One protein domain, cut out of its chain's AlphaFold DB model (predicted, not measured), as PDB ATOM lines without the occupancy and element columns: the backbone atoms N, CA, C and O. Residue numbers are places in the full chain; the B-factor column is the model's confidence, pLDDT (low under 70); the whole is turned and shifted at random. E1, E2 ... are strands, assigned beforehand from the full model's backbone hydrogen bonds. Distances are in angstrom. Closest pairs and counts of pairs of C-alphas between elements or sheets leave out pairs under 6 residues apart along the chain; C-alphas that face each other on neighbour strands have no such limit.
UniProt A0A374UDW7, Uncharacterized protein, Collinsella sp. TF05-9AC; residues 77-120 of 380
ATOM      1  N   GLN A  77      -5.101 -23.403 -35.754       75.19
ATOM      2  CA  GLN A  77      -4.087 -23.882 -36.690       75.19
ATOM      3  C   GLN A  77      -3.754 -22.772 -37.685       75.19
ATOM      4  O   GLN A  77      -4.628 -22.274 -38.400       75.19
ATOM      5  N   ALA A  78      -2.476 -22.405 -37.757       74.12
ATOM      6  CA  ALA A  78      -1.973 -21.533 -38.807       74.12
ATOM      7  C   ALA A  78      -1.966 -22.294 -40.140       74.12
ATOM      8  O   ALA A  78      -1.404 -23.388 -40.233       74.12
ATOM      9  N   THR A  79      -2.569 -21.712 -41.173       76.19
ATOM     10  CA  THR A  79      -2.546 -22.222 -42.543       76.19
ATOM     11  C   THR A  79      -2.089 -21.148 -43.518       76.19
ATOM     12  O   THR A  79      -2.218 -19.945 -43.266       76.19
ATOM     13  N   ASP A  80      -1.588 -21.568 -44.673       74.44
ATOM     14  CA  ASP A  80      -1.357 -20.662 -45.788       74.44
ATOM     15  C   ASP A  80      -2.691 -20.191 -46.408       74.44
ATOM     16  O   ASP A  80      -3.794 -20.548 -45.972       74.44
ATOM     17  N   LYS A  81      -2.607 -19.359 -47.450       74.75
ATOM     18  CA  LYS A  81      -3.788 -18.838 -48.157       74.75
ATOM     19  C   LYS A  81      -4.610 -19.910 -48.889       74.75
ATOM     20  O   LYS A  81      -5.724 -19.607 -49.307       74.75
ATOM     21  N   TYR A  82      -4.056 -21.109 -49.059       74.31
ATOM     22  CA  TYR A  82      -4.675 -22.263 -49.704       74.31
ATOM     23  C   TYR A  82      -5.197 -23.293 -48.688       74.31
ATOM     24  O   TYR A  82      -5.787 -24.287 -49.094       74.31
ATOM     25  N   GLY A  83      -5.029 -23.038 -47.384       65.31
ATOM     26  CA  GLY A  83      -5.489 -23.923 -46.316       65.31
ATOM     27  C   GLY A  83      -4.488 -25.011 -45.927       65.31
ATOM     28  O   GLY A  83      -4.823 -25.859 -45.105       65.31
ATOM     29  N   ASN A  84      -3.259 -24.989 -46.454       77.69
ATOM     30  CA  ASN A  84      -2.238 -25.957 -46.052       77.69
ATOM     31  C   ASN A  84      -1.675 -25.597 -44.671       77.69
ATOM     32  O   ASN A  84      -1.430 -24.411 -44.423       77.69
ATOM     33  N   PRO A  85      -1.410 -26.575 -43.786       74.38
ATOM     34  CA  PRO A  85      -0.850 -26.312 -42.465       74.38
ATOM     35  C   PRO A  85       0.511 -25.615 -42.564       74.38
ATOM     36  O   PRO A  85       1.412 -26.073 -43.269       74.38
ATOM     37  N   LEU A  86       0.665 -24.512 -41.837       73.62
ATOM     38  CA  LEU A  86       1.944 -23.842 -41.644       73.62
ATOM     39  C   LEU A  86       2.532 -24.247 -40.297       73.62
ATOM     40  O   LEU A  86       1.854 -24.223 -39.272       73.62
ATOM     41  N   ASP A  87       3.818 -24.578 -40.316       76.06
ATOM     42  CA  ASP A  87       4.597 -24.804 -39.105       76.06
ATOM     43  C   ASP A  87       4.758 -23.472 -38.338       76.06
ATOM     44  O   ASP A  87       5.272 -22.506 -38.921       76.06
ATOM     45  N   PRO A  88       4.346 -23.392 -37.056       70.50
ATOM     46  CA  PRO A  88       4.472 -22.186 -36.237       70.50
ATOM     47  C   PRO A  88       5.903 -21.641 -36.139       70.50
ATOM     48  O   PRO A  88       6.076 -20.437 -35.979       70.50
ATOM     49  N   SER A  89       6.928 -22.488 -36.295       75.69
ATOM     50  CA  SER A  89       8.341 -22.076 -36.281       75.69
ATOM     51  C   SER A  89       8.739 -21.172 -37.453       75.69
ATOM     52  O   SER A  89       9.772 -20.506 -37.403       75.69
ATOM     53  N   LYS A  90       7.919 -21.124 -38.510       78.25
ATOM     54  CA  LYS A  90       8.126 -20.242 -39.667       78.25
ATOM     55  C   LYS A  90       7.504 -18.861 -39.474       78.25
ATOM     56  O   LYS A  90       7.797 -17.959 -40.258       78.25
ATOM     57  N   LEU A  91       6.638 -18.696 -38.473       82.06
ATOM     58  CA  LEU A  91       6.024 -17.416 -38.147       82.06
ATOM     59  C   LEU A  91       7.043 -16.495 -37.475       82.06
ATOM     60  O   LEU A  91       7.905 -16.930 -36.714       82.06
ATOM     61  N   ASN A  92       6.934 -15.200 -37.744       83.06
ATOM     62  CA  ASN A  92       7.772 -14.216 -37.079       83.06
ATOM     63  C   ASN A  92       7.376 -14.119 -35.600       83.06
ATOM     64  O   ASN A  92       6.203 -14.216 -35.240       83.06
ATOM     65  N   THR A  93       8.351 -13.862 -34.740       83.44
ATOM     66  CA  THR A  93       8.141 -13.677 -33.303       83.44
ATOM     67  C   THR A  93       7.949 -12.202 -32.962       83.44
ATOM     68  O   THR A  93       8.453 -11.310 -33.652       83.44
ATOM     69  N   PHE A  94       7.242 -11.921 -31.871       79.38
ATOM     70  CA  PHE A  94       7.223 -10.584 -31.288       79.38
ATOM     71  C   PHE A  94       8.621 -10.186 -30.789       79.38
ATOM     72  O   PHE A  94       9.454 -11.035 -30.467       79.38
ATOM     73  N   LYS A  95       8.898  -8.877 -30.740       74.31
ATOM     74  CA  LYS A  95      10.218  -8.354 -30.338       74.31
ATOM     75  C   LYS A  95      10.553  -8.607 -28.865       74.31
ATOM     76  O   LYS A  95      11.724  -8.637 -28.512       74.31
ATOM     77  N   ASP A  96       9.536  -8.761 -28.030       75.44
ATOM     78  CA  ASP A  96       9.621  -9.103 -26.608       75.44
ATOM     79  C   ASP A  96       9.652 -10.625 -26.367       75.44
ATOM     80  O   ASP A  96       9.733 -11.066 -25.224       75.44
ATOM     81  N   GLY A  97       9.573 -11.433 -27.432       71.94
ATOM     82  CA  GLY A  97       9.534 -12.891 -27.354       71.94
ATOM     83  C   GLY A  97       8.233 -13.460 -26.782       71.94
ATOM     84  O   GLY A  97       8.167 -14.663 -26.549       71.94
ATOM     85  N   SER A  98       7.196 -12.642 -26.569       66.69
ATOM     86  CA  SER A  98       5.965 -13.080 -25.894       66.69
ATOM     87  C   SER A  98       5.032 -13.924 -26.773       66.69
ATOM     88  O   SER A  98       4.052 -14.477 -26.276       66.69
ATOM     89  N   GLY A  99       5.323 -14.063 -28.072       73.75
ATOM     90  CA  GLY A  99       4.485 -14.839 -28.980       73.75
ATOM     91  C   GLY A  99       4.862 -14.743 -30.456       73.75
ATOM     92  O   GLY A  99       5.920 -14.229 -30.829       73.75
ATOM     93  N   LEU A 100       3.968 -15.270 -31.293       80.75
ATOM     94  CA  LEU A 100       4.094 -15.334 -32.748       80.75
ATOM     95  C   LEU A 100       3.122 -14.346 -33.401       80.75
ATOM     96  O   LEU A 100       1.964 -14.240 -33.001       80.75
ATOM     97  N   THR A 101       3.570 -13.657 -34.445       80.19
ATOM     98  CA  THR A 101       2.693 -12.891 -35.334       80.19
ATOM     99  C   THR A 101       2.300 -13.737 -36.540       80.19
ATOM    100  O   THR A 101       3.055 -14.594 -36.988       80.19
ATOM    101  N   GLY A 102       1.134 -13.477 -37.129       77.50
ATOM    102  CA  GLY A 102       0.681 -14.186 -38.330       77.50
ATOM    103  C   GLY A 102       1.544 -13.941 -39.576       77.50
ATOM    104  O   GLY A 102       1.293 -14.549 -40.607       77.50
ATOM    105  N   GLY A 103       2.537 -13.051 -39.538       81.88
ATOM    106  CA  GLY A 103       3.444 -12.822 -40.665       81.88
ATOM    107  C   GLY A 103       4.578 -13.846 -40.727       81.88
ATOM    108  O   GLY A 103       5.201 -14.126 -39.709       81.88
ATOM    109  N   TYR A 104       4.904 -14.339 -41.921       84.00
ATOM    110  CA  TYR A 104       6.083 -15.175 -42.184       84.00
ATOM    111  C   TYR A 104       6.763 -14.781 -43.497       84.00
ATOM    112  O   TYR A 104       6.210 -14.023 -44.295       84.00
ATOM    113  N   ARG A 105       7.979 -15.278 -43.737       78.81
ATOM    114  CA  ARG A 105       8.640 -15.153 -45.044       78.81
ATOM    115  C   ARG A 105       8.486 -16.442 -45.841       78.81
ATOM    116  O   ARG A 105       8.973 -17.492 -45.437       78.81
ATOM    117  N   ASP A 106       7.833 -16.333 -46.986       73.19
ATOM    118  CA  ASP A 106       7.749 -17.370 -48.002       73.19
ATOM    119  C   ASP A 106       8.968 -17.263 -48.932       73.19
ATOM    120  O   ASP A 106       9.247 -16.200 -49.496       73.19
ATOM    121  N   ALA A 107       9.701 -18.368 -49.090       68.62
ATOM    122  CA  ALA A 107      10.935 -18.419 -49.873       68.62
ATOM    123  C   ALA A 107      10.734 -18.123 -51.373       68.62
ATOM    124  O   ALA A 107      11.686 -17.733 -52.043       68.62
ATOM    125  N   ALA A 108       9.515 -18.278 -51.900       66.12
ATOM    126  CA  ALA A 108       9.184 -18.049 -53.302       66.12
ATOM    127  C   ALA A 108       8.447 -16.720 -53.554       66.12
ATOM    128  O   ALA A 108       8.508 -16.202 -54.668       66.12
ATOM    129  N   LYS A 109       7.716 -16.173 -52.568       66.38
ATOM    130  CA  LYS A 109       6.792 -15.031 -52.776       66.38
ATOM    131  C   LYS A 109       6.985 -13.830 -51.837       66.38
ATOM    132  O   LYS A 109       6.249 -12.854 -51.966       66.38
ATOM    133  N   GLY A 110       7.966 -13.852 -50.932       75.00
ATOM    134  CA  GLY A 110       8.266 -12.723 -50.042       75.00
ATOM    135  C   GLY A 110       7.487 -12.768 -48.722       75.00
ATOM    136  O   GLY A 110       7.465 -13.796 -48.057       75.00
ATOM    137  N   LEU A 111       6.894 -11.652 -48.280       77.25
ATOM    138  CA  LEU A 111       6.127 -11.613 -47.024       77.25
ATOM    139  C   LEU A 111       4.757 -12.285 -47.199       77.25
ATOM    140  O   LEU A 111       3.949 -11.865 -48.025       77.25
ATOM    141  N   GLY A 112       4.499 -13.319 -46.400       78.75
ATOM    142  CA  GLY A 112       3.237 -14.047 -46.325       78.75
ATOM    143  C   GLY A 112       2.499 -13.777 -45.014       78.75
ATOM    144  O   GLY A 112       3.107 -13.451 -43.995       78.75
ATOM    145  N   GLN A 113       1.175 -13.931 -45.040       82.75
ATOM    146  CA  GLN A 113       0.320 -13.856 -43.857       82.75
ATOM    147  C   GLN A 113      -0.404 -15.191 -43.670       82.75
ATOM    148  O   GLN A 113      -1.039 -15.702 -44.597       82.75
ATOM    149  N   ALA A 114      -0.281 -15.761 -42.479       82.50
ATOM    150  CA  ALA A 114      -0.979 -16.955 -42.050       82.50
ATOM    151  C   ALA A 114      -2.446 -16.637 -41.742       82.50
ATOM    152  O   ALA A 114      -2.782 -15.564 -41.232       82.50
ATOM    153  N   ARG A 115      -3.316 -17.594 -42.052       79.94
ATOM    154  CA  ARG A 115      -4.723 -17.602 -41.648       79.94
ATOM    155  C   ARG A 115      -4.873 -18.558 -40.478       79.94
ATOM    156  O   ARG A 115      -4.312 -19.645 -40.509       79.94
ATOM    157  N   PHE A 116      -5.615 -18.154 -39.459       76.25
ATOM    158  CA  PHE A 116      -5.854 -18.982 -38.285       76.25
ATOM    159  C   PHE A 116      -7.244 -19.587 -38.391       76.25
ATOM    160  O   PHE A 116      -8.239 -18.866 -38.343       76.25
ATOM    161  N   HIS A 117      -7.297 -20.902 -38.568       68.44
ATOM    162  CA  HIS A 117      -8.547 -21.646 -38.569       68.44
ATOM    163  C   HIS A 117      -8.710 -22.337 -37.222       68.44
ATOM    164  O   HIS A 117      -7.765 -22.920 -36.691       68.44
ATOM    165  N   VAL A 118      -9.918 -22.251 -36.672       59.66
ATOM    166  CA  VAL A 118     -10.310 -23.032 -35.504       59.66
ATOM    167  C   VAL A 118     -10.292 -24.504 -35.896       59.66
ATOM    168  O   VAL A 118     -11.004 -24.901 -36.815       59.66
ATOM    169  N   VAL A 119      -9.476 -25.296 -35.211       59.25
ATOM    170  CA  VAL A 119      -9.503 -26.754 -35.310       59.25
ATOM    171  C   VAL A 119     -10.239 -27.271 -34.083       59.25
ATOM    172  O   VAL A 119      -9.836 -26.989 -32.952       59.25
ATOM    173  N   GLU A 120     -11.340 -27.994 -34.301       46.78
ATOM    174  CA  GLU A 120     -11.991 -28.763 -33.240       46.78
ATOM    175  C   GLU A 120     -10.983 -29.793 -32.726       46.78
ATOM    176  O   GLU A 120     -10.555 -30.689 -33.451       46.78
TER     177      GLU A 120
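What this domain is: This is residues 77 to 120 of the 380 residues of an uncharacterized protein of Collinsella sp. TF05-9AC (UniProt A0A374UDW7). A three-strand antiparallel meander, E2 - E3 - E4, each strand beside the one before, runs on from E4 at 38 degrees into E5, which pairs antiparallel with E1 as a second small sheet. The 44 printed residues hold five named strands, E1 to E5 in order, and no named helix: all strand. The whole is flat but compact, radius of gyration of the C-alphas 10.6 A, spans 30 by 29 by 12 A.

How they stand to each other: E1, residues 77 to 79, and E5, residues 115 to 119, are antiparallel, with N 79 and O 115 2.8 A apart, within hydrogen-bond range. E2, residues 91 to 93, and E3, residues 100 to 106, form a hairpin, N 92 to O 103 2.8 A. E3 and E4, residues 110 to 113, form another, N 106 to O 110 2.8 A.

Where its parts are: E3 spans 15.8 A from first to last C-alpha. C-alpha 77 begins E1 at (-4.087, -23.882, -36.690); C-alpha 119 ends E5 at (-9.503, -26.754, -35.310).

The domain as a whole: The printed part has no cut. The link E1 to E2 is long, 11 residues. pLDDT is under 70 at residues 83, 98, 107 to 109 and 117 to 120.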